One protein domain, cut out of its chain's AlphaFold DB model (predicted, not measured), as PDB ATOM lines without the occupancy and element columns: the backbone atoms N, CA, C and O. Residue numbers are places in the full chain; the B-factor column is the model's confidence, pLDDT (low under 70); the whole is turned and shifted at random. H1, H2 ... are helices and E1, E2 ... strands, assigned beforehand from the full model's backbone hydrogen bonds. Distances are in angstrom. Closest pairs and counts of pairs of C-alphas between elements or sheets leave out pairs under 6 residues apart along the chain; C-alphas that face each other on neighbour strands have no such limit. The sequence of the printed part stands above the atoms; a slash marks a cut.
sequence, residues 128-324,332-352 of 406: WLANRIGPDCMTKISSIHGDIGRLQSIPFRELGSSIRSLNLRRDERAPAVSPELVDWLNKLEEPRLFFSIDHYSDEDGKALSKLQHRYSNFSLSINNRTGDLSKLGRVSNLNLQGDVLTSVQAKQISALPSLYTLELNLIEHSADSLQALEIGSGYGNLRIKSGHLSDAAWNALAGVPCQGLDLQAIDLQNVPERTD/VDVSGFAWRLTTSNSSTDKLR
ATOM      1  N   TRP A 128     138.821 124.007  45.925       88.56
ATOM      2  CA  TRP A 128     137.948 124.139  44.754       88.56
ATOM      3  C   TRP A 128     138.313 123.162  43.627       88.56
ATOM      4  O   TRP A 128     137.425 122.644  42.949       88.56
ATOM      5  N   LEU A 129     139.607 122.886  43.436       88.00
ATOM      6  CA  LEU A 129     140.095 121.991  42.392       88.00
ATOM      7  C   LEU A 129     139.879 120.533  42.791       88.00
ATOM      8  O   LEU A 129     139.375 119.749  41.992       88.00
ATOM      9  N   ALA A 130     140.174 120.185  44.045       89.75
ATOM     10  CA  ALA A 130     139.886 118.859  44.578       89.75
ATOM     11  C   ALA A 130     138.386 118.528  44.464       89.75
ATOM     12  O   ALA A 130     138.024 117.477  43.945       89.75
ATOM     13  N   ASN A 131     137.506 119.466  44.834       88.31
ATOM     14  CA  ASN A 131     136.056 119.282  44.726       88.31
ATOM     15  C   ASN A 131     135.570 119.164  43.267       88.31
ATOM     16  O   ASN A 131     134.565 118.505  43.015       88.31
ATOM     17  N   ARG A 132     136.276 119.777  42.304       89.62
ATOM     18  CA  ARG A 132     136.002 119.637  40.862       89.62
ATOM     19  C   ARG A 132     136.402 118.269  40.313       89.62
ATOM     20  O   ARG A 132     135.704 117.763  39.442       89.62
ATOM     21  N   ILE A 133     137.517 117.702  40.777       90.06
ATOM     22  CA  ILE A 133     137.967 116.364  40.362       90.06
ATOM     23  C   ILE A 133     137.056 115.306  40.987       90.06
ATOM     24  O   ILE A 133     136.565 114.419  40.294       90.06
ATOM     25  N   GLY A 134     136.814 115.423  42.291       90.81
ATOM     26  CA  GLY A 134     135.887 114.583  43.030       90.81
ATOM     27  C   GLY A 134     136.274 114.430  44.504       90.81
ATOM     28  O   GLY A 134     137.387 114.772  44.909       90.81
ATOM     29  N   PRO A 135     135.355 113.913  45.332       88.88
ATOM     30  CA  PRO A 135     135.522 113.873  46.786       88.88
ATOM     31  C   PRO A 135     136.668 112.965  47.258       88.88
ATOM     32  O   PRO A 135     137.217 113.188  48.333       88.88
ATOM     33  N   ASP A 136     137.053 111.973  46.454       91.44
ATOM     34  CA  ASP A 136     138.020 110.930  46.803       91.44
ATOM     35  C   ASP A 136     139.361 111.093  46.078       91.44
ATOM     36  O   ASP A 136     140.271 110.286  46.265       91.44
ATOM     37  N   CYS A 137     139.524 112.146  45.272       90.44
ATOM     38  CA  CYS A 137     140.708 112.340  44.436       90.44
ATOM     39  C   CYS A 137     142.017 112.449  45.237       90.44
ATOM     40  O   CYS A 137     143.088 112.165  44.710       90.44
ATOM     41  N   MET A 138     141.931 112.816  46.519       91.31
ATOM     42  CA  MET A 138     143.056 112.916  47.456       91.31
ATOM     43  C   MET A 138     143.023 111.847  48.560       91.31
ATOM     44  O   MET A 138     143.859 111.864  49.465       91.31
ATOM     45  N   THR A 139     142.062 110.924  48.505       90.12
ATOM     46  CA  THR A 139     141.847 109.906  49.532       90.12
ATOM     47  C   THR A 139     142.630 108.648  49.180       90.12
ATOM     48  O   THR A 139     142.326 107.941  48.220       90.12
ATOM     49  N   LYS A 140     143.645 108.321  49.987       87.88
ATOM     50  CA  LYS A 140     144.413 107.081  49.816       87.88
ATOM     51  C   LYS A 140     143.580 105.890  50.281       87.88
ATOM     52  O   LYS A 140     143.322 105.740  51.478       87.88
ATOM     53  N   ILE A 141     143.179 105.045  49.337       90.12
ATOM     54  CA  ILE A 141     142.404 103.831  49.602       90.12
ATOM     55  C   ILE A 141     143.317 102.814  50.292       90.12
ATOM     56  O   ILE A 141     144.285 102.330  49.702       90.12
ATOM     57  N   SER A 142     143.026 102.519  51.557       90.88
ATOM     58  CA  SER A 142     143.827 101.611  52.385       90.88
ATOM     59  C   SER A 142     143.095 100.322  52.728       90.88
ATOM     60  O   SER A 142     143.742  99.329  53.065       90.88
ATOM     61  N   SER A 143     141.763 100.317  52.633       92.62
ATOM     62  CA  SER A 143     140.969  99.123  52.893       92.62
ATOM     63  C   SER A 143     139.744  99.005  52.003       92.62
ATOM     64  O   SER A 143     139.101 100.010  51.700       92.62
ATOM     65  N   ILE A 144     139.420  97.770  51.627       95.00
ATOM     66  CA  ILE A 144     138.268  97.419  50.794       95.00
ATOM     67  C   ILE A 144     137.391  96.435  51.562       95.00
ATOM     68  O   ILE A 144     137.902  95.488  52.162       95.00
ATOM     69  N   HIS A 145     136.082  96.676  51.532       95.81
ATOM     70  CA  HIS A 145     135.070  95.835  52.151       95.81
ATOM     71  C   HIS A 145     133.925  95.574  51.169       95.81
ATOM     72  O   HIS A 145     133.388  96.515  50.573       95.81
ATOM     73  N   GLY A 146     133.516  94.318  51.016       94.00
ATOM     74  CA  GLY A 146     132.381  93.969  50.163       94.00
ATOM     75  C   GLY A 146     132.398  92.521  49.698       94.00
ATOM     76  O   GLY A 146     133.018  91.675  50.333       94.00
ATOM     77  N   ASP A 147     131.700  92.243  48.600       94.38
ATOM     78  CA  ASP A 147     131.581  90.890  48.054       94.38
ATOM     79  C   ASP A 147     132.751  90.531  47.113       94.38
ATOM     80  O   ASP A 147     133.197  91.355  46.308       94.38
ATOM     81  N   ILE A 148     133.243  89.292  47.202       94.06
ATOM     82  CA  ILE A 148     134.336  88.759  46.381       94.06
ATOM     83  C   ILE A 148     133.960  88.777  44.896       94.06
ATOM     84  O   ILE A 148     134.772  89.208  44.081       94.06
ATOM     85  N   GLY A 149     132.751  88.347  44.531       92.25
ATOM     86  CA  GLY A 149     132.281  88.327  43.145       92.25
ATOM     87  C   GLY A 149     132.230  89.728  42.536       92.25
ATOM     88  O   GLY A 149     132.665  89.934  41.403       92.25
ATOM     89  N   ARG A 150     131.798  90.723  43.321       93.44
ATOM     90  CA  ARG A 150     131.843  92.141  42.921       93.44
ATOM     91  C   ARG A 150     133.269  92.632  42.700       93.44
ATOM     92  O   ARG A 150     133.532  93.293  41.699       93.44
ATOM     93  N   LEU A 151     134.200  92.279  43.583       93.81
ATOM     94  CA  LEU A 151     135.610  92.636  43.415       93.81
ATOM     95  C   LEU A 151     136.225  91.986  42.169       93.81
ATOM     96  O   LEU A 151     136.968  92.646  41.451       93.81
ATOM     97  N   GLN A 152     135.879  90.730  41.882       93.44
ATOM     98  CA  GLN A 152     136.352  90.009  40.698       93.44
ATOM     99  C   GLN A 152     135.859  90.608  39.369       93.44
ATOM    100  O   GLN A 152     136.455  90.339  38.330       93.44
ATOM    101  N   SER A 153     134.812  91.441  39.384       92.31
ATOM    102  CA  SER A 153     134.357  92.178  38.193       92.31
ATOM    103  C   SER A 153     135.267  93.354  37.813       92.31
ATOM    104  O   SER A 153     135.157  93.892  36.710       92.31
ATOM    105  N   ILE A 154     136.176  93.757  38.708       92.44
ATOM    106  CA  ILE A 154     137.051  94.912  38.521       92.44
ATOM    107  C   ILE A 154     138.388  94.454  37.931       92.44
ATOM    108  O   ILE A 154     139.006  93.525  38.453       92.44
ATOM    109  N   PRO A 155     138.921  95.146  36.908       91.25
ATOM    110  CA  PRO A 155     140.262  94.870  36.413       91.25
ATOM    111  C   PRO A 155     141.325  95.119  37.496       91.25
ATOM    112  O   PRO A 155     141.644  96.265  37.816       91.25
ATOM    113  N   PHE A 156     141.952  94.058  38.014       90.31
ATOM    114  CA  PHE A 156     142.946  94.148  39.098       90.31
ATOM    115  C   PHE A 156     144.155  95.043  38.783       90.31
ATOM    116  O   PHE A 156     144.786  95.578  39.691       90.31
ATOM    117  N   ARG A 157     144.472  95.253  37.498       87.31
ATOM    118  CA  ARG A 157     145.520  96.191  37.048       87.31
ATOM    119  C   ARG A 157     145.229  97.654  37.404       87.31
ATOM    120  O   ARG A 157     146.152  98.458  37.449       87.31
ATOM    121  N   GLU A 158     143.956  97.996  37.601       85.12
ATOM    122  CA  GLU A 158     143.508  99.339  37.987       85.12
ATOM    123  C   GLU A 158     143.412  99.472  39.517       85.12
ATOM    124  O   GLU A 158     143.292 100.573  40.041       85.12
ATOM    125  N   LEU A 159     143.528  98.374  40.269       84.94
ATOM    126  CA  LEU A 159     143.592  98.418  41.725       84.94
ATOM    127  C   LEU A 159     145.040  98.645  42.172       84.94
ATOM    128  O   LEU A 159     145.928  97.831  41.921       84.94
ATOM    129  N   GLY A 160     145.282  99.777  42.836       78.12
ATOM    130  CA  GLY A 160     146.613 100.151  43.318       78.12
ATOM    131  C   GLY A 160     147.170  99.188  44.373       78.12
ATOM    132  O   GLY A 160     146.424  98.546  45.107       78.12
ATOM    133  N   SER A 161     148.496  99.141  44.507       81.00
ATOM    134  CA  SER A 161     149.198  98.299  45.491       81.00
ATOM    135  C   SER A 161     149.131  98.820  46.933       81.00
ATOM    136  O   SER A 161     149.600  98.159  47.852       81.00
ATOM    137  N   SER A 162     148.540  99.998  47.165       83.69
ATOM    138  CA  SER A 162     148.509 100.657  48.480       83.69
ATOM    139  C   SER A 162     147.497 100.073  49.473       83.69
ATOM    140  O   SER A 162     147.355 100.603  50.579       83.69
ATOM    141  N   ILE A 163     146.755  99.035  49.083       89.50
ATOM    142  CA  ILE A 163     145.710  98.422  49.905       89.50
ATOM    143  C   ILE A 163     146.360  97.546  50.974       89.50
ATOM    144  O   ILE A 163     147.103  96.619  50.672       89.50
ATOM    145  N   ARG A 164     146.045  97.833  52.239       89.94
ATOM    146  CA  ARG A 164     146.613  97.152  53.413       89.94
ATOM    147  C   ARG A 164     145.636  96.211  54.101       89.94
ATOM    148  O   ARG A 164     146.056  95.403  54.922       89.94
ATOM    149  N   SER A 165     144.338  96.342  53.842       92.06
ATOM    150  CA  SER A 165     143.314  95.526  54.494       92.06
ATOM    151  C   SER A 165     142.199  95.180  53.522       92.06
ATOM    152  O   SER A 165     141.625  96.064  52.891       92.06
ATOM    153  N   LEU A 166     141.849  93.904  53.443       94.25
ATOM    154  CA  LEU A 166     140.725  93.421  52.657       94.25
ATOM    155  C   LEU A 166     139.788  92.635  53.554       94.25
ATOM    156  O   LEU A 166     140.226  91.714  54.236       94.25
ATOM    157  N   ASN A 167     138.515  93.007  53.543       95.25
ATOM    158  CA  ASN A 167     137.456  92.282  54.225       95.25
ATOM    159  C   ASN A 167     136.393  91.893  53.203       95.25
ATOM    160  O   ASN A 167     135.542  92.702  52.833       95.25
ATOM    161  N   LEU A 168     136.507  90.676  52.688       95.12
ATOM    162  CA  LEU A 168     135.696  90.218  51.579       95.12
ATOM    163  C   LEU A 168     134.767  89.098  52.029       95.12
ATOM    164  O   LEU A 168     135.198  88.132  52.655       95.12
ATOM    165  N   ARG A 169     133.493  89.222  51.678       94.50
ATOM    166  CA  ARG A 169     132.484  88.184  51.862       94.50
ATOM    167  C   ARG A 169     132.218  87.489  50.531       94.50
ATOM    168  O   ARG A 169     132.277  88.133  49.495       94.50
ATOM    169  N   ARG A 170     131.938  86.195  50.537       93.31
ATOM    170  CA  ARG A 170     131.460  85.454  49.374       93.31
ATOM    171  C   ARG A 170     130.130  84.823  49.730       93.31
ATOM    172  O   ARG A 170     130.099  83.898  50.541       93.31
ATOM    173  N   ASP A 171     129.072  85.311  49.104       90.25
ATOM    174  CA  ASP A 171     127.757  84.691  49.218       90.25
ATOM    175  C   ASP A 171     127.720  83.348  48.461       90.25
ATOM    176  O   ASP A 171     128.548  83.077  47.591       90.25
ATOM    177  N   GLU A 172     126.735  82.500  48.756       84.56
ATOM    178  CA  GLU A 172     126.588  81.165  48.146       84.56
ATOM    179  C   GLU A 172     126.504  81.198  46.609       84.56
ATOM    180  O   GLU A 172     126.984  80.294  45.931       84.56
ATOM    181  N   ARG A 173     125.911  82.259  46.053       86.56
ATOM    182  CA  ARG A 173     125.722  82.433  44.603       86.56
ATOM    183  C   ARG A 173     126.913  83.088  43.907       86.56
ATOM    184  O   ARG A 173     126.907  83.193  42.682       86.56
ATOM    185  N   ALA A 174     127.884  83.593  44.666       88.06
ATOM    186  CA  ALA A 174     129.051  84.244  44.096       88.06
ATOM    187  C   ALA A 174     130.033  83.192  43.545       88.06
ATOM    188  O   ALA A 174     130.134  82.090  44.091       88.06
ATOM    189  N   PRO A 175     130.760  83.511  42.460       89.81
ATOM    190  CA  PRO A 175     131.733  82.593  41.883       89.81
ATOM    191  C   PRO A 175     132.873  82.289  42.861       89.81
ATOM    192  O   PRO A 175     133.164  83.069  43.775       89.81
ATOM    193  N   ALA A 176     133.555  81.166  42.622       90.62
ATOM    194  CA  ALA A 176     134.752  80.797  43.363       90.62
ATOM    195  C   ALA A 176     135.854  81.850  43.296       90.62
ATOM    196  O   ALA A 176     135.883  82.710  42.413       90.62
ATOM    197  N   VAL A 177     136.753  81.808  44.282       92.12
ATOM    198  CA  VAL A 177     137.919  82.694  44.323       92.12
ATOM    199  C   VAL A 177     138.725  82.510  43.034       92.12
ATOM    200  O   VAL A 177     139.282  81.441  42.786       92.12
ATOM    201  N   SER A 178     138.788  83.551  42.200       93.62
ATOM    202  CA  SER A 178     139.493  83.462  40.924       93.62
ATOM    203  C   SER A 178     141.018  83.435  41.109       93.62
ATOM    204  O   SER A 178     141.550  84.058  42.035       93.62
ATOM    205  N   PRO A 179     141.763  82.768  40.207       92.06
ATOM    206  CA  PRO A 179     143.224  82.813  40.217       92.06
ATOM    207  C   PRO A 179     143.774  84.239  40.078       92.06
ATOM    208  O   PRO A 179     144.744  84.585  40.743       92.06
ATOM    209  N   GLU A 180     143.119  85.083  39.277       93.69
ATOM    210  CA  GLU A 180     143.527  86.478  39.077       93.69
ATOM    211  C   GLU A 180     143.457  87.301  40.370       93.69
ATOM    212  O   GLU A 180     144.349  88.111  40.633       93.69
ATOM    213  N   LEU A 181     142.435  87.060  41.205       93.50
ATOM    214  CA  LEU A 181     142.332  87.681  42.524       93.50
ATOM    215  C   LEU A 181     143.527  87.277  43.391       93.50
ATOM    216  O   LEU A 181     144.156  88.132  44.007       93.50
ATOM    217  N   VAL A 182     143.878  85.991  43.408       92.75
ATOM    218  CA  VAL A 182     145.018  85.472  44.181       92.75
ATOM    219  C   VAL A 182     146.345  86.058  43.689       92.75
ATOM    220  O   VAL A 182     147.164  86.494  44.499       92.75
ATOM    221  N   ASP A 183     146.541  86.149  42.374       93.00
ATOM    222  CA  ASP A 183     147.736  86.752  41.776       93.00
ATOM    223  C   ASP A 183     147.867  88.236  42.115       93.00
ATOM    224  O   ASP A 183     148.972  88.740  42.323       93.00
ATOM    225  N   TRP A 184     146.747  88.955  42.175       92.88
ATOM    226  CA  TRP A 184     146.734  90.343  42.611       92.88
ATOM    227  C   TRP A 184     147.025  90.482  44.108       92.88
ATOM    228  O   TRP A 184     147.863  91.303  44.477       92.88
ATOM    229  N   LEU A 185     146.424  89.648  44.964       92.19
ATOM    230  CA  LEU A 185     146.711  89.637  46.404       92.19
ATOM    231  C   LEU A 185     148.205  89.401  46.672       92.19
ATOM    232  O   LEU A 185     148.786  90.080  47.520       92.19
ATOM    233  N   ASN A 186     148.835  88.506  45.903       91.50
ATOM    234  CA  ASN A 186     150.273  88.199  45.949       91.50
ATOM    235  C   ASN A 186     151.187  89.379  45.572       91.50
ATOM    236  O   ASN A 186     152.375  89.346  45.889       91.50
ATOM    237  N   LYS A 187     150.657  90.434  44.941       91.19
ATOM    238  CA  LYS A 187     151.403  91.665  44.614       91.19
ATOM    239  C   LYS A 187     151.299  92.741  45.696       91.19
ATOM    240  O   LYS A 187     152.025  93.729  45.620       91.19
ATOM    241  N   LEU A 188     150.391  92.592  46.661       89.94
ATOM    242  CA  LEU A 188     150.204  93.566  47.733       89.94
ATOM    243  C   LEU A 188     151.300  93.426  48.798       89.94
ATOM    244  O   LEU A 188     151.710  92.322  49.158       89.94
ATOM    245  N   GLU A 189     151.742  94.556  49.342       87.12
ATOM    246  CA  GLU A 189     152.721  94.599  50.430       87.12
ATOM    247  C   GLU A 189     152.022  94.377  51.779       87.12
ATOM    248  O   GLU A 189     151.309  95.248  52.274       87.12
ATOM    249  N   GLU A 190     152.216  93.188  52.362       83.81
ATOM    250  CA  GLU A 190     151.739  92.812  53.706       83.81
ATOM    251  C   GLU A 190     150.244  93.106  53.989       83.81
ATOM    252  O   GLU A 190     149.903  93.684  55.030       83.81
ATOM    253  N   PRO A 191     149.302  92.714  53.109       88.44
ATOM    254  CA  PRO A 191     147.891  92.958  53.353       88.44
ATOM    255  C   PRO A 191     147.369  92.080  54.496       88.44
ATOM    256  O   PRO A 191     147.723  90.907  54.650       88.44
ATOM    257  N   ARG A 192     146.448  92.640  55.277       90.69
ATOM    258  CA  ARG A 192     145.591  91.889  56.194       90.69
ATOM    259  C   ARG A 192     144.387  91.385  55.417       90.69
ATOM    260  O   ARG A 192     143.637  92.190  54.861       90.69
ATOM    261  N   LEU A 193     144.220  90.071  55.366       92.69
ATOM    262  CA  LEU A 193     143.190  89.422  54.565       92.69
ATOM    263  C   LEU A 193     142.150  88.815  55.500       92.69
ATOM    264  O   LEU A 193     142.480  87.968  56.325       92.69
ATOM    265  N   PHE A 194     140.904  89.248  55.365       93.81
ATOM    266  CA  PHE A 194     139.752  88.708  56.076       93.81
ATOM    267  C   PHE A 194     138.744  88.239  55.039       93.81
ATOM    268  O   PHE A 194     138.206  89.046  54.283       93.81
ATOM    269  N   PHE A 195     138.557  86.930  54.941       94.38
ATOM    270  CA  PHE A 195     137.644  86.311  53.987       94.38
ATOM    271  C   PHE A 195     136.517  85.652  54.771       94.38
ATOM    272  O   PHE A 195     136.786  84.912  55.711       94.38
ATOM    273  N   SER A 196     135.268  85.903  54.395       94.19
ATOM    274  CA  SER A 196     134.101  85.197  54.922       94.19
ATOM    275  C   SER A 196     133.408  84.488  53.776       94.19
ATOM    276  O   SER A 196     132.883  85.147  52.887       94.19
ATOM    277  N   ILE A 197     133.418  83.163  53.771       93.38
ATOM    278  CA  ILE A 197     132.848  82.350  52.702       93.38
ATOM    279  C   ILE A 197     131.618  81.634  53.247       93.38
ATOM    280  O   ILE A 197     131.719  80.819  54.164       93.38
ATOM    281  N   ASP A 198     130.454  81.925  52.666       90.12
ATOM    282  CA  ASP A 198     129.209  81.304  53.107       90.12
ATOM    283  C   ASP A 198     129.171  79.817  52.751       90.12
ATOM    284  O   ASP A 198     128.774  79.012  53.584       90.12
ATOM    285  N   HIS A 199     129.655  79.434  51.567       89.00
ATOM    286  CA  HIS A 199     129.725  78.042  51.119       89.00
ATOM    287  C   HIS A 199     131.121  77.725  50.586       89.00
ATOM    288  O   HIS A 199     131.485  78.220  49.523       89.00
ATOM    289  N   TYR A 200     131.921  76.950  51.315       89.06
ATOM    290  CA  TYR A 200     133.297  76.640  50.921       89.06
ATOM    291  C   TYR A 200     133.370  75.470  49.938       89.06
ATOM    292  O   TYR A 200     132.935  74.369  50.273       89.06
ATOM    293  N   SER A 201     133.987  75.694  48.774       89.81
ATOM    294  CA  SER A 201     134.209  74.682  47.736       89.81
ATOM    295  C   SER A 201     135.686  74.299  47.576       89.81
ATOM    296  O   SER A 201     136.599  75.043  47.935       89.81
ATOM    297  N   ASP A 202     135.936  73.151  46.944       89.19
ATOM    298  CA  ASP A 202     137.286  72.687  46.596       89.19
ATOM    299  C   ASP A 202     138.071  73.669  45.715       89.19
ATOM    300  O   ASP A 202     139.303  73.725  45.778       89.19
ATOM    301  N   GLU A 203     137.372  74.423  44.866       90.12
ATOM    302  CA  GLU A 203     137.981  75.437  44.008       90.12
ATOM    303  C   GLU A 203     138.506  76.615  44.828       90.12
ATOM    304  O   GLU A 203     139.612  77.089  44.564       90.12
ATOM    305  N   ASP A 204     137.781  77.014  45.879       90.31
ATOM    306  CA  ASP A 204     138.247  78.041  46.813       90.31
ATOM    307  C   ASP A 204     139.522  77.581  47.518       90.31
ATOM    308  O   ASP A 204     140.483  78.341  47.607       90.31
ATOM    309  N   GLY A 205     139.578  76.320  47.958       88.56
ATOM    310  CA  GLY A 205     140.796  75.726  48.512       88.56
ATOM    311  C   GLY A 205     141.969  75.781  47.540       88.56
ATOM    312  O   GLY A 205     143.028  76.326  47.852       88.56
ATOM    313  N   LYS A 206     141.770  75.296  46.310       90.31
ATOM    314  CA  LYS A 206     142.803  75.327  45.262       90.31
ATOM    315  C   LYS A 206     143.286  76.742  44.948       90.31
ATOM    316  O   LYS A 206     144.480  76.919  44.717       90.31
ATOM    317  N   ALA A 207     142.407  77.739  44.932       91.06
ATOM    318  CA  ALA A 207     142.800  79.125  44.712       91.06
ATOM    319  C   ALA A 207     143.560  79.690  45.923       91.06
ATOM    320  O   ALA A 207     144.693  80.149  45.781       91.06
ATOM    321  N   LEU A 208     142.988  79.588  47.126       90.44
ATOM    322  CA  LEU A 208     143.559  80.145  48.354       90.44
ATOM    323  C   LEU A 208     144.878  79.470  48.760       90.44
ATOM    324  O   LEU A 208     145.736  80.121  49.350       90.44
ATOM    325  N   SER A 209     145.097  78.201  48.399       88.94
ATOM    326  CA  SER A 209     146.386  77.521  48.609       88.94
ATOM    327  C   SER A 209     147.567  78.175  47.890       88.94
ATOM    328  O   SER A 209     148.704  78.037  48.340       88.94
ATOM    329  N   LYS A 210     147.311  78.915  46.805       90.88
ATOM    330  CA  LYS A 210     148.339  79.618  46.024       90.88
ATOM    331  C   LYS A 210     148.720  80.978  46.617       90.88
ATOM    332  O   LYS A 210     149.582  81.665  46.064       90.88
ATOM    333  N   LEU A 211     148.095  81.387  47.724       88.56
ATOM    334  CA  LEU A 211     148.515  82.576  48.459       88.56
ATOM    335  C   LEU A 211     149.925  82.367  49.027       88.56
ATOM    336  O   LEU A 211     150.223  81.368  49.688       88.56
ATOM    337  N   GLN A 212     150.813  83.320  48.753       83.38
ATOM    338  CA  GLN A 212     152.204  83.258  49.180       83.38
ATOM    339  C   GLN A 212     152.356  83.345  50.702       83.38
ATOM    340  O   GLN A 212     151.536  83.875  51.440       83.38
ATOM    341  N   HIS A 213     153.490  82.861  51.188       62.47
ATOM    342  CA  HIS A 213     153.783  82.651  52.607       62.47
ATOM    343  C   HIS A 213     153.931  83.913  53.470       62.47
ATOM    344  O   HIS A 213     154.252  83.805  54.649       62.47
ATOM    345  N   ARG A 214     153.720  85.102  52.901       67.81
ATOM    346  CA  ARG A 214     153.931  86.388  53.578       67.81
ATOM    347  C   ARG A 214     152.728  86.844  54.412       67.81
ATOM    348  O   ARG A 214     152.848  87.808  55.161       67.81
ATOM    349  N   TYR A 215     151.585  86.163  54.324       65.88
ATOM    350  CA  TYR A 215     150.375  86.556  55.052       65.88
ATOM    351  C   TYR A 215     150.338  85.965  56.460       65.88
ATOM    352  O   TYR A 215     149.662  84.977  56.726       65.88
ATOM    353  N   SER A 216     151.024  86.614  57.397       65.81
ATOM    354  CA  SER A 216     150.874  86.309  58.827       65.81
ATOM    355  C   SER A 216     149.453  86.596  59.345       65.81
ATOM    356  O   SER A 216     149.011  86.001  60.326       65.81
ATOM    357  N   ASN A 217     148.697  87.455  58.650       77.38
ATOM    358  CA  ASN A 217     147.363  87.919  59.036       77.38
ATOM    359  C   ASN A 217     146.278  87.506  58.025       77.38
ATOM    360  O   ASN A 217     145.474  88.348  57.615       77.38
ATOM    361  N   PHE A 218     146.266  86.240  57.598       89.75
ATOM    362  CA  PHE A 218     145.170  85.699  56.795       89.75
ATOM    363  C   PHE A 218     144.137  85.010  57.686       89.75
ATOM    364  O   PHE A 218     144.390  83.953  58.267       89.75
ATOM    365  N   SER A 219     142.963  85.628  57.772       90.81
ATOM    366  CA  SER A 219     141.814  85.113  58.501       90.81
ATOM    367  C   SER A 219     140.728  84.663  57.532       90.81
ATOM    368  O   SER A 219     140.309  85.433  56.665       90.81
ATOM    369  N   LEU A 220     140.252  83.436  57.701       92.88
ATOM    370  CA  LEU A 220     139.192  82.840  56.901       92.88
ATOM    371  C   LEU A 220     138.046  82.408  57.816       92.88
ATOM    372  O   LEU A 220     138.268  81.664  58.762       92.88
ATOM    373  N   SER A 221     136.832  82.858  57.526       92.75
ATOM    374  CA  SER A 221     135.593  82.414  58.158       92.75
ATOM    375  C   SER A 221     134.796  81.587  57.160       92.75
ATOM    376  O   SER A 221     134.615  82.023  56.025       92.75
ATOM    377  N   ILE A 222     134.323  80.411  57.562       91.44
ATOM    378  CA  ILE A 222     133.522  79.514  56.724       91.44
ATOM    379  C   ILE A 222     132.217  79.205  57.448       91.44
ATOM    380  O   ILE A 222     132.259  78.668  58.554       91.44
ATOM    381  N   ASN A 223     131.078  79.498  56.820       86.31
ATOM    382  CA  ASN A 223     129.765  79.288  57.443       86.31
ATOM    383  C   ASN A 223     129.143  77.932  57.088       86.31
ATOM    384  O   ASN A 223     128.550  77.285  57.942       86.31
ATOM    385  N   ASN A 224     129.310  77.472  55.848       80.62
ATOM    386  CA  ASN A 224     128.856  76.165  55.391       80.62
ATOM    387  C   ASN A 224     129.981  75.450  54.631       80.62
ATOM    388  O   ASN A 224     130.683  76.040  53.803       80.62
ATOM    389  N   ARG A 225     130.190  74.172  54.955       76.31
ATOM    390  CA  ARG A 225     131.367  73.387  54.564       76.31
ATOM    391  C   ARG A 225     130.952  72.229  53.666       76.31
ATOM    392  O   ARG A 225     130.392  71.255  54.155       76.31
ATOM    393  N   THR A 226     131.296  72.304  52.384       70.31
ATOM    394  CA  THR A 226     131.084  71.201  51.429       70.31
ATOM    395  C   THR A 226     132.371  70.711  50.769       70.31
ATOM    396  O   THR A 226     132.399  69.588  50.275       70.31
ATOM    397  N   GLY A 227     133.441  71.513  50.796       76.56
ATOM    398  CA  GLY A 227     134.759  71.166  50.261       76.56
ATOM    399  C   GLY A 227     135.761  70.588  51.268       76.56
ATOM    400  O   GLY A 227     135.563  70.599  52.484       76.56
ATOM    401  N   ASP A 228     136.879  70.115  50.723       84.75
ATOM    402  CA  ASP A 228     138.039  69.566  51.425       84.75
ATOM    403  C   ASP A 228     138.924  70.675  52.015       84.75
ATOM    404  O   ASP A 228     139.592  71.421  51.291       84.75
ATOM    405  N   LEU A 229     138.963  70.756  53.349       86.38
ATOM    406  CA  LEU A 229     139.703  71.789  54.075       86.38
ATOM    407  C   LEU A 229     141.221  71.583  54.028       86.38
ATOM    408  O   LEU A 229     141.950  72.533  54.290       86.38
ATOM    409  N   SER A 230     141.720  70.398  53.655       82.69
ATOM    410  CA  SER A 230     143.170  70.151  53.548       82.69
ATOM    411  C   SER A 230     143.826  70.978  52.438       82.69
ATOM    412  O   SER A 230     145.039  71.181  52.426       82.69
ATOM    413  N   LYS A 231     143.008  71.494  51.513       83.62
ATOM    414  CA  LYS A 231     143.424  72.397  50.439       83.62
ATOM    415  C   LYS A 231     143.496  73.848  50.893       83.62
ATOM    416  O   LYS A 231     143.927  74.691  50.116       83.62
ATOM    417  N   LEU A 232     143.082  74.180  52.115       80.25
ATOM    418  CA  LEU A 232     143.378  75.489  52.679       80.25
ATOM    419  C   LEU A 232     144.894  75.563  52.858       80.25
ATOM    420  O   LEU A 232     145.484  74.748  53.550       80.25
ATOM    421  N   GLY A 233     145.549  76.488  52.160       76.25
ATOM    422  CA  GLY A 233     146.994  76.662  52.285       76.25
ATOM    423  C   GLY A 233     147.375  77.263  53.637       76.25
ATOM    424  O   GLY A 233     147.029  76.777  54.709       76.25
ATOM    425  N   ARG A 234     148.111  78.373  53.609       78.50
ATOM    426  CA  ARG A 234     148.591  79.019  54.836       78.50
ATOM    427  C   ARG A 234     147.559  79.984  55.419       78.50
ATOM    428  O   ARG A 234     147.706  81.194  55.295       78.50
ATOM    429  N   VAL A 235     146.515  79.441  56.043       86.31
ATOM    430  CA  VAL A 235     145.556  80.202  56.864       86.31
ATOM    431  C   VAL A 235     146.124  80.351  58.271       86.31
ATOM    432  O   VAL A 235     146.492  79.342  58.867       86.31
ATOM    433  N   SER A 236     146.188  81.573  58.811       87.44
ATOM    434  CA  SER A 236     146.659  81.794  60.185       87.44
ATOM    435  C   SER A 236     145.529  81.791  61.204       87.44
ATOM    436  O   SER A 236     145.701  81.255  62.299       87.44
ATOM    437  N   ASN A 237     144.360  82.321  60.838       89.44
ATOM    438  CA  ASN A 237     143.162  82.266  61.670       89.44
ATOM    439  C   ASN A 237     142.008  81.636  60.886       89.44
ATOM    440  O   ASN A 237     141.587  82.182  59.869       89.44
ATOM    441  N   LEU A 238     141.476  80.516  61.363       90.56
ATOM    442  CA  LEU A 238     140.318  79.855  60.768       90.56
ATOM    443  C   LEU A 238     139.137  79.955  61.728       90.56
ATOM    444  O   LEU A 238     139.248  79.531  62.871       90.56
ATOM    445  N   ASN A 239     138.018  80.499  61.266       91.06
ATOM    446  CA  ASN A 239     136.743  80.488  61.966       91.06
ATOM    447  C   ASN A 239     135.775  79.571  61.219       91.06
ATOM    448  O   ASN A 239     135.540  79.754  60.026       91.06
ATOM    449  N   LEU A 240     135.227  78.580  61.907       88.94
ATOM    450  CA  LEU A 240     134.241  77.661  61.362       88.94
ATOM    451  C   LEU A 240     132.918  77.877  62.078       88.94
ATOM    452  O   LEU A 240     132.825  77.665  63.285       88.94
ATOM    453  N   GLN A 241     131.899  78.255  61.317       86.62
ATOM    454  CA  GLN A 241     130.526  78.398  61.788       86.62
ATOM    455  C   GLN A 241     129.653  77.271  61.211       86.62
ATOM    456  O   GLN A 241     130.074  76.560  60.289       86.62
ATOM    457  N   GLY A 242     128.470  77.058  61.787       79.25
ATOM    458  CA  GLY A 242     127.478  76.083  61.313       79.25
ATOM    459  C   GLY A 242     127.220  74.944  62.301       79.25
ATOM    460  O   GLY A 242     127.504  75.072  63.485       79.25
ATOM    461  N   ASP A 243     126.678  73.828  61.820       71.94
ATOM    462  CA  ASP A 243     126.044  72.846  62.710       71.94
ATOM    463  C   ASP A 243     127.052  71.935  63.424       71.94
ATOM    464  O   ASP A 243     127.221  72.030  64.638       71.94
ATOM    465  N   VAL A 244     127.750  71.072  62.674       79.50
ATOM    466  CA  VAL A 244     128.640  70.039  63.228       79.50
ATOM    467  C   VAL A 244     129.950  69.990  62.439       79.50
ATOM    468  O   VAL A 244     129.965  70.029  61.210       79.50
ATOM    469  N   LEU A 245     131.078  69.908  63.145       82.69
ATOM    470  CA  LEU A 245     132.370  69.541  62.557       82.69
ATOM    471  C   LEU A 245     132.441  68.017  62.483       82.69
ATOM    472  O   LEU A 245     132.115  67.366  63.468       82.69
ATOM    473  N   THR A 246     132.844  67.450  61.344       84.62
ATOM    474  CA  THR A 246     133.047  65.997  61.218       84.62
ATOM    475  C   THR A 246     134.481  65.607  61.572       84.62
ATOM    476  O   THR A 246     135.410  66.401  61.411       84.62
ATOM    477  N   SER A 247     134.699  64.356  61.981       80.62
ATOM    478  CA  SER A 247     136.038  63.845  62.313       80.62
ATOM    479  C   SER A 247     137.009  63.890  61.125       80.62
ATOM    480  O   SER A 247     138.203  64.127  61.302       80.62
ATOM    481  N   VAL A 248     136.509  63.727  59.897       84.81
ATOM    482  CA  VAL A 248     137.306  63.879  58.669       84.81
ATOM    483  C   VAL A 248     137.770  65.326  58.499       84.81
ATOM    484  O   VAL A 248     138.955  65.564  58.278       84.81
ATOM    485  N   GLN A 249     136.867  66.296  58.659       84.31
ATOM    486  CA  GLN A 249     137.204  67.721  58.573       84.31
ATOM    487  C   GLN A 249     138.157  68.150  59.691       84.31
ATOM    488  O   GLN A 249     139.090  68.908  59.445       84.31
ATOM    489  N   ALA A 250     137.968  67.633  60.904       83.81
ATOM    490  CA  ALA A 250     138.878  67.864  62.018       83.81
ATOM    491  C   ALA A 250     140.313  67.408  61.700       83.81
ATOM    492  O   ALA A 250     141.244  68.188  61.880       83.81
ATOM    493  N   LYS A 251     140.492  66.212  61.117       84.31
ATOM    494  CA  LYS A 251     141.813  65.735  60.654       84.31
ATOM    495  C   LYS A 251     142.414  66.612  59.552       84.31
ATOM    496  O   LYS A 251     143.625  66.785  59.485       84.31
ATOM    497  N   GLN A 252     141.582  67.160  58.668       86.75
ATOM    498  CA  GLN A 252     142.047  68.078  57.624       86.75
ATOM    499  C   GLN A 252     142.546  69.400  58.221       86.75
ATOM    500  O   GLN A 252     143.595  69.894  57.816       86.75
ATOM    501  N   ILE A 253     141.827  69.950  59.206       86.62
ATOM    502  CA  ILE A 253     142.208  71.180  59.917       86.62
ATOM    503  C   ILE A 253     143.505  70.975  60.700       86.62
ATOM    504  O   ILE A 253     144.379  71.840  60.693       86.62
ATOM    505  N   SER A 254     143.649  69.816  61.340       81.56
ATOM    506  CA  SER A 254     144.814  69.474  62.155       81.56
ATOM    507  C   SER A 254     146.101  69.311  61.335       81.56
ATOM    508  O   SER A 254     147.200  69.382  61.882       81.56
ATOM    509  N   ALA A 255     145.972  69.124  60.017       82.94
ATOM    510  CA  ALA A 255     147.077  69.059  59.067       82.94
ATOM    511  C   ALA A 255     147.484  70.433  58.490       82.94
ATOM    512  O   ALA A 255     148.418  70.499  57.687       82.94
ATOM    513  N   LEU A 256     146.810  71.531  58.863       84.38
ATOM    514  CA  LEU A 256     147.098  72.864  58.327       84.38
ATOM    515  C   LEU A 256     148.393  73.442  58.930       84.38
ATOM    516  O   LEU A 256     148.428  73.784  60.112       84.38
ATOM    517  N   PRO A 257     149.458  73.651  58.131       77.75
ATOM    518  CA  PRO A 257     150.812  73.885  58.645       77.75
ATOM    519  C   PRO A 257     151.049  75.288  59.223       77.75
ATOM    520  O   PRO A 257     152.142  75.589  59.693       77.75
ATOM    521  N   SER A 258     150.090  76.206  59.102       79.12
ATOM    522  CA  SER A 258     150.253  77.612  59.510       79.12
ATOM    523  C   SER A 258     149.109  78.122  60.376       79.12
ATOM    524  O   SER A 258     149.042  79.323  60.640       79.12
ATOM    525  N   LEU A 259     148.227  77.224  60.815       84.12
ATOM    526  CA  LEU A 259     147.066  77.586  61.605       84.12
ATOM    527  C   LEU A 259     147.490  77.924  63.034       84.12
ATOM    528  O   LEU A 259     147.937  77.067  63.791       84.12
ATOM    529  N   TYR A 260     147.344  79.193  63.402       85.56
ATOM    530  CA  TYR A 260     147.659  79.678  64.740       85.56
ATOM    531  C   TYR A 260     146.407  79.773  65.609       85.56
ATOM    532  O   TYR A 260     146.435  79.342  66.760       85.56
ATOM    533  N   THR A 261     145.308  80.303  65.064       85.94
ATOM    534  CA  THR A 261     144.028  80.410  65.775       85.94
ATOM    535  C   THR A 261     142.956  79.587  65.075       85.94
ATOM    536  O   THR A 261     142.656  79.844  63.910       85.94
ATOM    537  N   LEU A 262     142.329  78.661  65.795       88.50
ATOM    538  CA  LEU A 262     141.121  77.965  65.359       88.50
ATOM    539  C   LEU A 262     139.943  78.448  66.202       88.50
ATOM    540  O   LEU A 262     139.970  78.320  67.420       88.50
ATOM    541  N   GLU A 263     138.920  79.005  65.571       88.56
ATOM    542  CA  GLU A 263     137.657  79.373  66.202       88.56
ATOM    543  C   GLU A 263     136.554  78.438  65.700       88.56
ATOM    544  O   GLU A 263     136.328  78.317  64.498       88.56
ATOM    545  N   LEU A 264     135.884  77.757  66.625       87.31
ATOM    546  CA  LEU A 264     134.764  76.865  66.364       87.31
ATOM    547  C   LEU A 264     133.509  77.501  66.952       87.31
ATOM    548  O   LEU A 264     133.376  77.596  68.170       87.31
ATOM    549  N   ASN A 265     132.607  77.944  66.087       85.19
ATOM    550  CA  ASN A 265     131.297  78.461  66.451       85.19
ATOM    551  C   ASN A 265     130.220  77.490  65.958       85.19
ATOM    552  O   ASN A 265     129.603  77.718  64.914       85.19
ATOM    553  N   LEU A 266     130.091  76.358  66.650       80.25
ATOM    554  CA  LEU A 266     129.243  75.247  66.221       80.25
ATOM    555  C   LEU A 266     127.996  75.134  67.092       80.25
ATOM    556  O   LEU A 266     128.018  75.505  68.264       80.25
ATOM    557  N   ILE A 267     126.915  74.592  66.530       75.00
ATOM    558  CA  ILE A 267     125.715  74.270  67.314       75.00
ATOM    559  C   ILE A 267     126.025  73.109  68.267       75.00
ATOM    560  O   ILE A 267     125.729  73.183  69.462       75.00
ATOM    561  N   GLU A 268     126.680  72.065  67.751       74.25
ATOM    562  CA  GLU A 268     127.088  70.896  68.525       74.25
ATOM    563  C   GLU A 268     128.546  70.513  68.264       74.25
ATOM    564  O   GLU A 268     129.052  70.512  67.137       74.25
ATOM    565  N   HIS A 269     129.224  70.126  69.342       73.56
ATOM    566  CA  HIS A 269     130.602  69.658  69.311       73.56
ATOM    567  C   HIS A 269     130.638  68.164  69.638       73.56
ATOM    568  O   HIS A 269     130.440  67.760  70.784       73.56
ATOM    569  N   SER A 270     130.904  67.329  68.632       80.38
ATOM    570  CA  SER A 270     131.058  65.886  68.830       80.38
ATOM    571  C   SER A 270     132.439  65.540  69.395       80.38
ATOM    572  O   SER A 270     133.457  66.109  68.988       80.38
ATOM    573  N   ALA A 271     132.478  64.571  70.316       77.88
ATOM    574  CA  ALA A 271     133.715  64.080  70.925       77.88
ATOM    575  C   ALA A 271     134.707  63.571  69.871       77.88
ATOM    576  O   ALA A 271     135.872  63.956  69.896       77.88
ATOM    577  N   ASP A 272     134.221  62.809  68.888       78.12
ATOM    578  CA  ASP A 272     135.027  62.259  67.791       78.12
ATOM    579  C   ASP A 272     135.750  63.342  66.984       78.12
ATOM    580  O   ASP A 272     136.865  63.142  66.502       78.12
ATOM    581  N   SER A 273     135.125  64.511  66.828       80.06
ATOM    582  CA  SER A 273     135.700  65.611  66.052       80.06
ATOM    583  C   SER A 273     136.728  66.390  66.851       80.06
ATOM    584  O   SER A 273     137.729  66.813  66.286       80.06
ATOM    585  N   LEU A 274     136.533  66.532  68.163       80.50
ATOM    586  CA  LEU A 274     137.543  67.111  69.046       80.50
ATOM    587  C   LEU A 274     138.747  66.170  69.218       80.50
ATOM    588  O   LEU A 274     139.878  66.626  69.099       80.50
ATOM    589  N   GLN A 275     138.527  64.860  69.377       78.94
ATOM    590  CA  GLN A 275     139.606  63.859  69.389       78.94
ATOM    591  C   GLN A 275     140.368  63.839  68.060       78.94
ATOM    592  O   GLN A 275     141.586  63.722  68.025       78.94
ATOM    593  N   ALA A 276     139.681  64.008  66.932       76.19
ATOM    594  CA  ALA A 276     140.349  64.109  65.640       76.19
ATOM    595  C   ALA A 276     141.256  65.354  65.514       76.19
ATOM    596  O   ALA A 276     142.213  65.309  64.741       76.19
ATOM    597  N   LEU A 277     141.003  66.430  66.275       76.81
ATOM    598  CA  LEU A 277     141.892  67.598  66.344       76.81
ATOM    599  C   LEU A 277     143.159  67.335  67.175       76.81
ATOM    600  O   LEU A 277     144.152  68.031  66.963       76.81
ATOM    601  N   GLU A 278     143.141  66.348  68.082       68.19
ATOM    602  CA  GLU A 278     144.269  65.960  68.949       68.19
ATOM    603  C   GLU A 278     145.476  65.436  68.159       68.19
ATOM    604  O   GLU A 278     146.621  65.580  68.576       68.19
ATOM    605  N   ILE A 279     145.229  64.878  66.972       56.12
ATOM    606  CA  ILE A 279     146.235  64.188  66.153       56.12
ATOM    607  C   ILE A 279     147.130  65.181  65.363       56.12
ATOM    608  O   ILE A 279     148.098  64.771  64.724       56.12
ATOM    609  N   GLY A 280     146.847  66.491  65.394       54.72
ATOM    610  CA  GLY A 280     147.592  67.516  64.641       54.72
ATOM    611  C   GLY A 280     148.642  68.305  65.422       54.72
ATOM    612  O   GLY A 280     148.669  68.327  66.650       54.72
ATOM    613  N   SER A 281     149.507  69.006  64.684       52.53
ATOM    614  CA  SER A 281     150.505  69.930  65.237       52.53
ATOM    615  C   SER A 281     149.838  71.057  66.034       52.53
ATOM    616  O   SER A 281     148.915  71.695  65.535       52.53
ATOM    617  N   GLY A 282     150.325  71.289  67.257       60.31
ATOM    618  CA  GLY A 282     149.662  72.113  68.269       60.31
ATOM    619  C   GLY A 282     149.266  73.518  67.808       60.31
ATOM    620  O   GLY A 282     150.085  74.280  67.290       60.31
ATOM    621  N   TYR A 283     148.004  73.864  68.049       67.25
ATOM    622  CA  TYR A 283     147.461  75.188  67.759       67.25
ATOM    623  C   TYR A 283     148.026  76.221  68.740       67.25
ATOM    624  O   TYR A 283     148.255  75.929  69.916       67.25
ATOM    625  N   GLY A 284     148.186  77.467  68.295       68.31
ATOM    626  CA  GLY A 284     148.434  78.577  69.213       68.31
ATOM    627  C   GLY A 284     147.228  78.782  70.129       68.31
ATOM    628  O   GLY A 284     147.316  78.606  71.335       68.31
ATOM    629  N   ASN A 285     146.070  79.088  69.548       77.19
ATOM    630  CA  ASN A 285     144.839  79.338  70.291       77.19
ATOM    631  C   ASN A 285     143.659  78.563  69.699       77.19
ATOM    632  O   ASN A 285     143.337  78.725  68.523       77.19
ATOM    633  N   LEU A 286     142.970  77.784  70.527       81.31
ATOM    634  CA  LEU A 286     141.662  77.219  70.223       81.31
ATOM    635  C   LEU A 286     140.593  78.093  70.884       81.31
ATOM    636  O   LEU A 286     140.682  78.418  72.064       81.31
ATOM    637  N   ARG A 287     139.583  78.504  70.129       83.06
ATOM    638  CA  ARG A 287     138.420  79.220  70.646       83.06
ATOM    639  C   ARG A 287     137.172  78.427  70.327       83.06
ATOM    640  O   ARG A 287     136.955  78.084  69.173       83.06
ATOM    641  N   ILE A 288     136.349  78.169  71.325       81.00
ATOM    642  CA  ILE A 288     135.057  77.513  71.160       81.00
ATOM    643  C   ILE A 288     133.997  78.508  71.614       81.00
ATOM    644  O   ILE A 288     134.035  78.988  72.749       81.00
ATOM    645  N   LYS A 289     133.098  78.873  70.703       79.75
ATOM    646  CA  LYS A 289     132.026  79.834  70.941       79.75
ATOM    647  C   LYS A 289     130.681  79.156  70.780       79.75
ATOM    648  O   LYS A 289     130.433  78.587  69.723       79.75
ATOM    649  N   SER A 290     129.804  79.352  71.761       65.75
ATOM    650  CA  SER A 290     128.439  78.818  71.763       65.75
ATOM    651  C   SER A 290     128.377  77.291  71.610       65.75
ATOM    652  O   SER A 290     129.367  76.626  71.330       65.75
ATOM    653  N   GLY A 291     127.203  76.722  71.871       68.50
ATOM    654  CA  GLY A 291     126.959  75.292  71.701       68.50
ATOM    655  C   GLY A 291     127.027  74.486  72.994       68.50
ATOM    656  O   GLY A 291     127.391  74.973  74.071       68.50
ATOM    657  N   HIS A 292     126.616  73.228  72.869       70.75
ATOM    658  CA  HIS A 292     126.601  72.263  73.960       70.75
ATOM    659  C   HIS A 292     127.784  71.301  73.829       70.75
ATOM    660  O   HIS A 292     127.993  70.682  72.785       70.75
ATOM    661  N   LEU A 293     128.558  71.172  74.909       74.75
ATOM    662  CA  LEU A 293     129.574  70.133  75.059       74.75
ATOM    663  C   LEU A 293     128.968  68.978  75.857       74.75
ATOM    664  O   LEU A 293     128.533  69.169  76.993       74.75
ATOM    665  N   SER A 294     128.935  67.788  75.261       79.56
ATOM    666  CA  SER A 294     128.641  66.550  75.986       79.56
ATOM    667  C   SER A 294     129.825  66.145  76.874       79.56
ATOM    668  O   SER A 294     130.952  66.592  76.656       79.56
ATOM    669  N   ASP A 295     129.608  65.254  77.842       77.19
ATOM    670  CA  ASP A 295     130.671  64.761  78.736       77.19
ATOM    671  C   ASP A 295     131.858  64.171  77.958       77.19
ATOM    672  O   ASP A 295     133.026  64.425  78.265       77.19
ATOM    673  N   ALA A 296     131.568  63.440  76.879       78.19
ATOM    674  CA  ALA A 296     132.591  62.900  75.991       78.19
ATOM    675  C   ALA A 296     133.363  64.011  75.249       78.19
ATOM    676  O   ALA A 296     134.574  63.891  75.055       78.19
ATOM    677  N   ALA A 297     132.695  65.106  74.866       77.69
ATOM    678  CA  ALA A 297     133.329  66.251  74.217       77.69
ATOM    679  C   ALA A 297     134.250  67.022  75.176       77.69
ATOM    680  O   ALA A 297     135.321  67.463  74.764       77.69
ATOM    681  N   TRP A 298     133.888  67.123  76.459       77.12
ATOM    682  CA  TRP A 298     134.763  67.687  77.493       77.12
ATOM    683  C   TRP A 298     136.060  66.892  77.651       77.12
ATOM    684  O   TRP A 298     137.143  67.480  77.675       77.12
ATOM    685  N   ASN A 299     135.967  65.561  77.706       76.50
ATOM    686  CA  ASN A 299     137.143  64.693  77.811       76.50
ATOM    687  C   ASN A 299     138.032  64.776  76.565       76.50
ATOM    688  O   ASN A 299     139.251  64.865  76.686       76.50
ATOM    689  N   ALA A 300     137.425  64.816  75.376       77.19
ATOM    690  CA  ALA A 300     138.143  65.018  74.123       77.19
ATOM    691  C   ALA A 300     138.869  66.374  74.077       77.19
ATOM    692  O   ALA A 300     140.019  66.451  73.659       77.19
ATOM    693  N   LEU A 301     138.222  67.442  74.553       77.50
ATOM    694  CA  LEU A 301     138.786  68.792  74.582       77.50
ATOM    695  C   LEU A 301     140.038  68.894  75.460       77.50
ATOM    696  O   LEU A 301     140.955  69.641  75.126       77.50
ATOM    697  N   ALA A 302     140.093  68.135  76.558       69.81
ATOM    698  CA  ALA A 302     141.262  68.077  77.433       69.81
ATOM    699  C   ALA A 302     142.501  67.468  76.746       69.81
ATOM    700  O   ALA A 302     143.622  67.796  77.132       69.81
ATOM    701  N   GLY A 303     142.307  66.614  75.735       70.06
ATOM    702  CA  GLY A 303     143.388  66.023  74.940       70.06
ATOM    703  C   GLY A 303     143.955  66.951  73.861       70.06
ATOM    704  O   GLY A 303     145.079  66.749  73.414       70.06
ATOM    705  N   VAL A 304     143.234  68.003  73.450       74.31
ATOM    706  CA  VAL A 304     143.632  68.820  72.290       74.31
ATOM    707  C   VAL A 304     144.898  69.651  72.579       74.31
ATOM    708  O   VAL A 304     144.881  70.513  73.466       74.31
ATOM    709  N   PRO A 305     145.986  69.491  71.798       71.06
ATOM    710  CA  PRO A 305     147.220  70.239  71.998       71.06
ATOM    711  C   PRO A 305     147.053  71.689  71.515       71.06
ATOM    712  O   PRO A 305     147.115  71.983  70.321       71.06
ATOM    713  N   CYS A 306     146.850  72.624  72.444       71.56
ATOM    714  CA  CYS A 306     146.787  74.063  72.161       71.56
ATOM    715  C   CYS A 306     147.534  74.885  73.225       71.56
ATOM    716  O   CYS A 306     147.659  74.423  74.355       71.56
ATOM    717  N   GLN A 307     148.046  76.083  72.891       70.69
ATOM    718  CA  GLN A 307     148.711  76.980  73.867       70.69
ATOM    719  C   GLN A 307     147.724  77.848  74.668       70.69
ATOM    720  O   GLN A 307     148.041  78.341  75.753       70.69
ATOM    721  N   GLY A 308     146.519  78.049  74.141       67.81
ATOM    722  CA  GLY A 308     145.439  78.767  74.805       67.81
ATOM    723  C   GLY A 308     144.081  78.230  74.373       67.81
ATOM    724  O   GLY A 308     143.865  77.994  73.185       67.81
ATOM    725  N   LEU A 309     143.169  78.065  75.333       74.94
ATOM    726  CA  LEU A 309     141.778  77.696  75.080       74.94
ATOM    727  C   LEU A 309     140.835  78.807  75.551       74.94
ATOM    728  O   LEU A 309     140.820  79.154  76.730       74.94
ATOM    729  N   ASP A 310     140.033  79.355  74.645       70.81
ATOM    730  CA  ASP A 310     139.010  80.360  74.944       70.81
ATOM    731  C   ASP A 310     137.615  79.748  74.778       70.81
ATOM    732  O   ASP A 310     137.204  79.445  73.661       70.81
ATOM    733  N   LEU A 311     136.888  79.551  75.874       73.38
ATOM    734  CA  LEU A 311     135.514  79.057  75.870       73.38
ATOM    735  C   LEU A 311     134.567  80.236  76.091       73.38
ATOM    736  O   LEU A 311     134.569  80.855  77.157       73.38
ATOM    737  N   GLN A 312     133.738  80.560  75.104       70.12
ATOM    738  CA  GLN A 312     132.808  81.687  75.184       70.12
ATOM    739  C   GLN A 312     131.369  81.218  75.013       70.12
ATOM    740  O   GLN A 312     131.057  80.508  74.064       70.12
ATOM    741  N   ALA A 313     130.479  81.659  75.902       68.06
ATOM    742  CA  ALA A 313     129.046  81.362  75.851       68.06
ATOM    743  C   ALA A 313     128.707  79.854  75.803       68.06
ATOM    744  O   ALA A 313     127.700  79.467  75.217       68.06
ATOM    745  N   ILE A 314     129.538  79.014  76.426       68.94
ATOM    746  CA  ILE A 314     129.294  77.573  76.584       68.94
ATOM    747  C   ILE A 314     128.542  77.326  77.891       68.94
ATOM    748  O   ILE A 314     128.863  77.928  78.921       68.94
ATOM    749  N   ASP A 315     127.571  76.414  77.866       67.62
ATOM    750  CA  ASP A 315     126.911  75.956  79.086       67.62
ATOM    751  C   ASP A 315     127.837  75.042  79.904       67.62
ATOM    752  O   ASP A 315     128.234  73.961  79.473       67.62
ATOM    753  N   LEU A 316     128.172  75.486  81.115       67.62
ATOM    754  CA  LEU A 316     129.052  74.774  82.046       67.62
ATOM    755  C   LEU A 316     128.291  73.861  83.013       67.62
ATOM    756  O   LEU A 316     128.872  73.384  83.986       67.62
ATOM    757  N   GLN A 317     126.987  73.654  82.813       62.50
ATOM    758  CA  GLN A 317     126.188  72.778  83.677       62.50
ATOM    759  C   GLN A 317     126.684  71.330  83.685       62.50
ATOM    760  O   GLN A 317     126.667  70.704  84.741       62.50
ATOM    761  N   ASN A 318     127.192  70.852  82.549       65.62
ATOM    762  CA  ASN A 318     127.567  69.454  82.341       65.62
ATOM    763  C   ASN A 318     129.088  69.271  82.250       65.62
ATOM    764  O   ASN A 318     129.569  68.477  81.455       65.62
ATOM    765  N   VAL A 319     129.875  70.049  83.004       67.62
ATOM    766  CA  VAL A 319     131.316  69.768  83.111       67.62
ATOM    767  C   VAL A 319     131.480  68.486  83.939       67.62
ATOM    768  O   VAL A 319     131.090  68.500  85.115       67.62
ATOM    769  N   PRO A 320     132.044  67.400  83.377       66.62
ATOM    770  CA  PRO A 320     132.189  66.146  84.099       66.62
ATOM    771  C   PRO A 320     133.134  66.306  85.292       66.62
ATOM    772  O   PRO A 320     134.093  67.086  85.274       66.62
ATOM    773  N   GLU A 321     132.858  65.566  86.363       64.38
ATOM    774  CA  GLU A 321     133.783  65.490  87.487       64.38
ATOM    775  C   GLU A 321     135.012  64.687  87.068       64.38
ATOM    776  O   GLU A 321     134.905  63.612  86.482       64.38
ATOM    777  N   ARG A 322     136.193  65.249  87.332       57.53
ATOM    778  CA  ARG A 322     137.465  64.634  86.964       57.53
ATOM    779  C   ARG A 322     137.619  63.308  87.710       57.53
ATOM    780  O   ARG A 322     137.848  63.313  88.916       57.53
ATOM    781  N   THR A 323     137.519  62.200  86.988       54.31
ATOM    782  CA  THR A 323     137.880  60.862  87.470       54.31
ATOM    783  C   THR A 323     139.373  60.612  87.233       54.31
ATOM    784  O   THR A 323     139.971  61.231  86.346       54.31
ATOM    785  N   ASP A 324     139.996  59.712  88.000       48.41
ATOM    786  CA  ASP A 324     141.434  59.383  87.895       48.41
ATOM    787  C   ASP A 324     141.860  58.855  86.508       48.41
ATOM    788  O   ASP A 324     143.045  58.861  86.172       48.41
ATOM    789  N   VAL A 332     153.137  70.892  79.605       33.69
ATOM    790  CA  VAL A 332     153.805  71.803  78.679       33.69
ATOM    791  C   VAL A 332     154.597  72.786  79.538       33.69
ATOM    792  O   VAL A 332     154.151  73.149  80.620       33.69
ATOM    793  N   ASP A 333     155.792  73.179  79.119       27.30
ATOM    794  CA  ASP A 333     156.653  74.099  79.864       27.30
ATOM    795  C   ASP A 333     155.976  75.491  79.945       27.30
ATOM    796  O   ASP A 333     155.986  76.275  78.993       27.30
ATOM    797  N   VAL A 334     155.233  75.758  81.032       31.69
ATOM    798  CA  VAL A 334     154.261  76.864  81.103       31.69
ATOM    799  C   VAL A 334     154.900  78.151  81.621       31.69
ATOM    800  O   VAL A 334     154.771  78.520  82.787       31.69
ATOM    801  N   SER A 335     155.478  78.919  80.706       25.16
ATOM    802  CA  SER A 335     155.581  80.375  80.844       25.16
ATOM    803  C   SER A 335     154.708  81.046  79.776       25.16
ATOM    804  O   SER A 335     155.204  81.573  78.791       25.16
ATOM    805  N   GLY A 336     153.373  81.004  79.929       29.34
ATOM    806  CA  GLY A 336     152.491  81.785  79.040       29.34
ATOM    807  C   GLY A 336     151.087  81.262  78.723       29.34
ATOM    808  O   GLY A 336     150.365  81.966  78.023       29.34
ATOM    809  N   PHE A 337     150.653  80.098  79.220       33.50
ATOM    810  CA  PHE A 337     149.284  79.621  78.957       33.50
ATOM    811  C   PHE A 337     148.234  80.525  79.608       33.50
ATOM    812  O   PHE A 337     148.265  80.750  80.821       33.50
ATOM    813  N   ALA A 338     147.264  80.975  78.812       40.25
ATOM    814  CA  ALA A 338     146.072  81.670  79.272       40.25
ATOM    815  C   ALA A 338     144.835  81.064  78.599       40.25
ATOM    816  O   ALA A 338     144.563  81.279  77.423       40.25
ATOM    817  N   TRP A 339     144.079  80.306  79.372       41.50
ATOM    818  CA  TRP A 339     142.700  79.943  79.113       41.50
ATOM    819  C   TRP A 339     141.844  81.180  79.290       41.50
ATOM    820  O   TRP A 339     142.184  82.047  80.093       41.50
ATOM    821  N   ARG A 340     140.743  81.291  78.564       42.19
ATOM    822  CA  ARG A 340     139.768  82.358  78.753       42.19
ATOM    823  C   ARG A 340     138.375  81.746  78.806       42.19
ATOM    824  O   ARG A 340     138.093  80.813  78.072       42.19
ATOM    825  N   LEU A 341     137.529  82.198  79.720       47.75
ATOM    826  CA  LEU A 341     136.202  81.640  79.921       47.75
ATOM    827  C   LEU A 341     135.192  82.782  80.062       47.75
ATOM    828  O   LEU A 341     135.242  83.593  80.978       47.75
ATOM    829  N   THR A 342     134.293  82.902  79.100       44.69
ATOM    830  CA  THR A 342     133.302  83.978  79.050       44.69
ATOM    831  C   THR A 342     131.943  83.344  79.265       44.69
ATOM    832  O   THR A 342     131.436  82.692  78.356       44.69
ATOM    833  N   THR A 343     131.378  83.461  80.464       47.75
ATOM    834  CA  THR A 343     130.081  82.846  80.778       47.75
ATOM    835  C   THR A 343     129.007  83.917  80.824       47.75
ATOM    836  O   THR A 343     129.300  85.060  81.144       47.75
ATOM    837  N   SER A 344     127.779  83.573  80.448       39.75
ATOM    838  CA  SER A 344     126.643  84.494  80.516       39.75
ATOM    839  C   SER A 344     125.771  84.280  81.755       39.75
ATOM    840  O   SER A 344     124.861  85.072  81.954       39.75
ATOM    841  N   ASN A 345     126.015  83.225  82.557       44.38
ATOM    842  CA  ASN A 345     125.256  82.865  83.770       44.38
ATOM    843  C   ASN A 345     125.863  81.638  84.504       44.38
ATOM    844  O   ASN A 345     125.207  80.602  84.657       44.38
ATOM    845  N   SER A 346     127.123  81.691  84.955       50.59
ATOM    846  CA  SER A 346     127.701  80.581  85.737       50.59
ATOM    847  C   SER A 346     127.833  80.916  87.226       50.59
ATOM    848  O   SER A 346     128.353  81.959  87.613       50.59
ATOM    849  N   SER A 347     127.336  80.023  88.091       53.62
ATOM    850  CA  SER A 347     127.600  80.098  89.528       53.62
ATOM    851  C   SER A 347     129.078  79.806  89.801       53.62
ATOM    852  O   SER A 347     129.713  79.025  89.087       53.62
ATOM    853  N   THR A 348     129.627  80.391  90.865       55.91
ATOM    854  CA  THR A 348     131.028  80.226  91.291       55.91
ATOM    855  C   THR A 348     131.459  78.754  91.392       55.91
ATOM    856  O   THR A 348     132.610  78.430  91.108       55.91
ATOM    857  N   ASP A 349     130.540  77.841  91.719       57.47
ATOM    858  CA  ASP A 349     130.803  76.396  91.784       57.47
ATOM    859  C   ASP A 349     131.015  75.741  90.413       57.47
ATOM    860  O   ASP A 349     131.862  74.857  90.279       57.47
ATOM    861  N   LYS A 350     130.320  76.203  89.367       61.47
ATOM    862  CA  LYS A 350     130.511  75.713  87.989       61.47
ATOM    863  C   LYS A 350     131.885  76.116  87.454       61.47
ATOM    864  O   LYS A 350     132.594  75.304  86.864       61.47
ATOM    865  N   LEU A 351     132.305  77.346  87.759       60.12
ATOM    866  CA  LEU A 351     133.658  77.834  87.483       60.12
ATOM    867  C   LEU A 351     134.722  76.998  88.198       60.12
ATOM    868  O   LEU A 351     135.725  76.623  87.593       60.12
ATOM    869  N   ARG A 352     134.489  76.646  89.469       62.75
ATOM    870  CA  ARG A 352     135.386  75.768  90.237       62.75
ATOM    871  C   ARG A 352     135.505  74.376  89.612       62.75
ATOM    872  O   ARG A 352     136.623  73.872  89.523       62.75
TER     873      ARG A 352
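AT A GLANCE: This is residues 128 to 324 and 332 to 352 of the 406 residues of an uncharacterized protein of Planctomycetes bacterium K23_9 (UniProt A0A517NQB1). The chain is wound in stacked turns into a curved, horseshoe-like arc: nine parallel strands, E1 to E9, make a twisted wall along its hollow side, and the short helices H2 to H7 lie along the outer side, with a gap between H4 and H5. Residues 131 to 136, of which 131 to 133 belong to H1, stick out beyond E1, and H8 lies beyond E9 at the other end. The printed part has 218 residues with eight named helices and nine named strands, in the order H1 E1 H2 E2 H3 E3 H4 E4 E5 H5 E6 H6 E7 H7 E8 E9 H8; the class is mixed, and the sheet's order is E1 to E9 in turn. It is only just compact, close to loose, with a radius of gyration of the C-alphas of 20.4 A, and elongated, spanning 75 by 38 by 36 A.

HOW THE PARTS SIT: Start at the sheet: E1, residues 140 to 147, E2, 165 to 170, E3, 192 to 200, E4, 218 to 225, E5, 237 to 244, E6, 261 to 269, E7, 283 to 289, E8, 306 to 312, and E9, 338 to 342, with E1 and E9 as edge strands. Between E1 and E2 find N 167 and O 144, 2.9 A apart; between E8 and E9, N 340 and O 309 at 2.8 A, both within hydrogen-bond range. H2, residues 148 to 152, is on the sheet at a height of 5.8 A, over none of its strands. H3, 179 to 185, and H4, 202 to 208, are not on it; they only just touch, with 3 pairs of C-alphas within 8 A, closest at Pro 179 and Ala 207, 5.8 A. H5, 247 to 254, and H7, 295 to 303, only graze the sheet. H6, 271 to 278, touches H5 at the C-alphas of Ser 247 and Ser 273, 4.1 A, and H7 at Ala 271 and Ala 297, 4.0 A, at a shallow tilt of 2 degrees, the same way. H4 and H5 are apart. E1, H2, E2 form a strand-helix-strand unit, two parallel neighbour strands with a helix between, as do E2, H3, E3; E3, H4, E4; E5, H5, E6; E6, H6, E7; and E7, H7, E8, each with a right-handed crossover. H1, residues 128 to 133, and H8, 348 to 352, are not on the sheet. Every O i to N i+4 pair is within hydrogen-bond range in H1 to H6 and H8; in H7, 4 of 5 are.

IN THESE COORDINATES: Find C-alpha 140 at (144.413, 107.081, 49.816); E1 runs 20.7 A from there and bends by 51 degrees at residue 143. E3 runs 20.3 A, and E6, 17.6 A long, bends by 100 degrees at residue 266. H7 is 13.3 A long. H8 ends at C-alpha 352, (135.386, 75.768, 90.237).

THE WHOLE: The two farthest C-alphas, of Trp 128 and Asp 324, are 77.9 A apart. Residues 325 to 331 are not printed, and C-alphas 324 and 332 are 19.8 A apart across the cut. The links H2 to E2 and E4 to E5 are long. The mean pLDDT of the printed part is 78.9, and residues 313 to 324 and 332 to 352 are among those under 70.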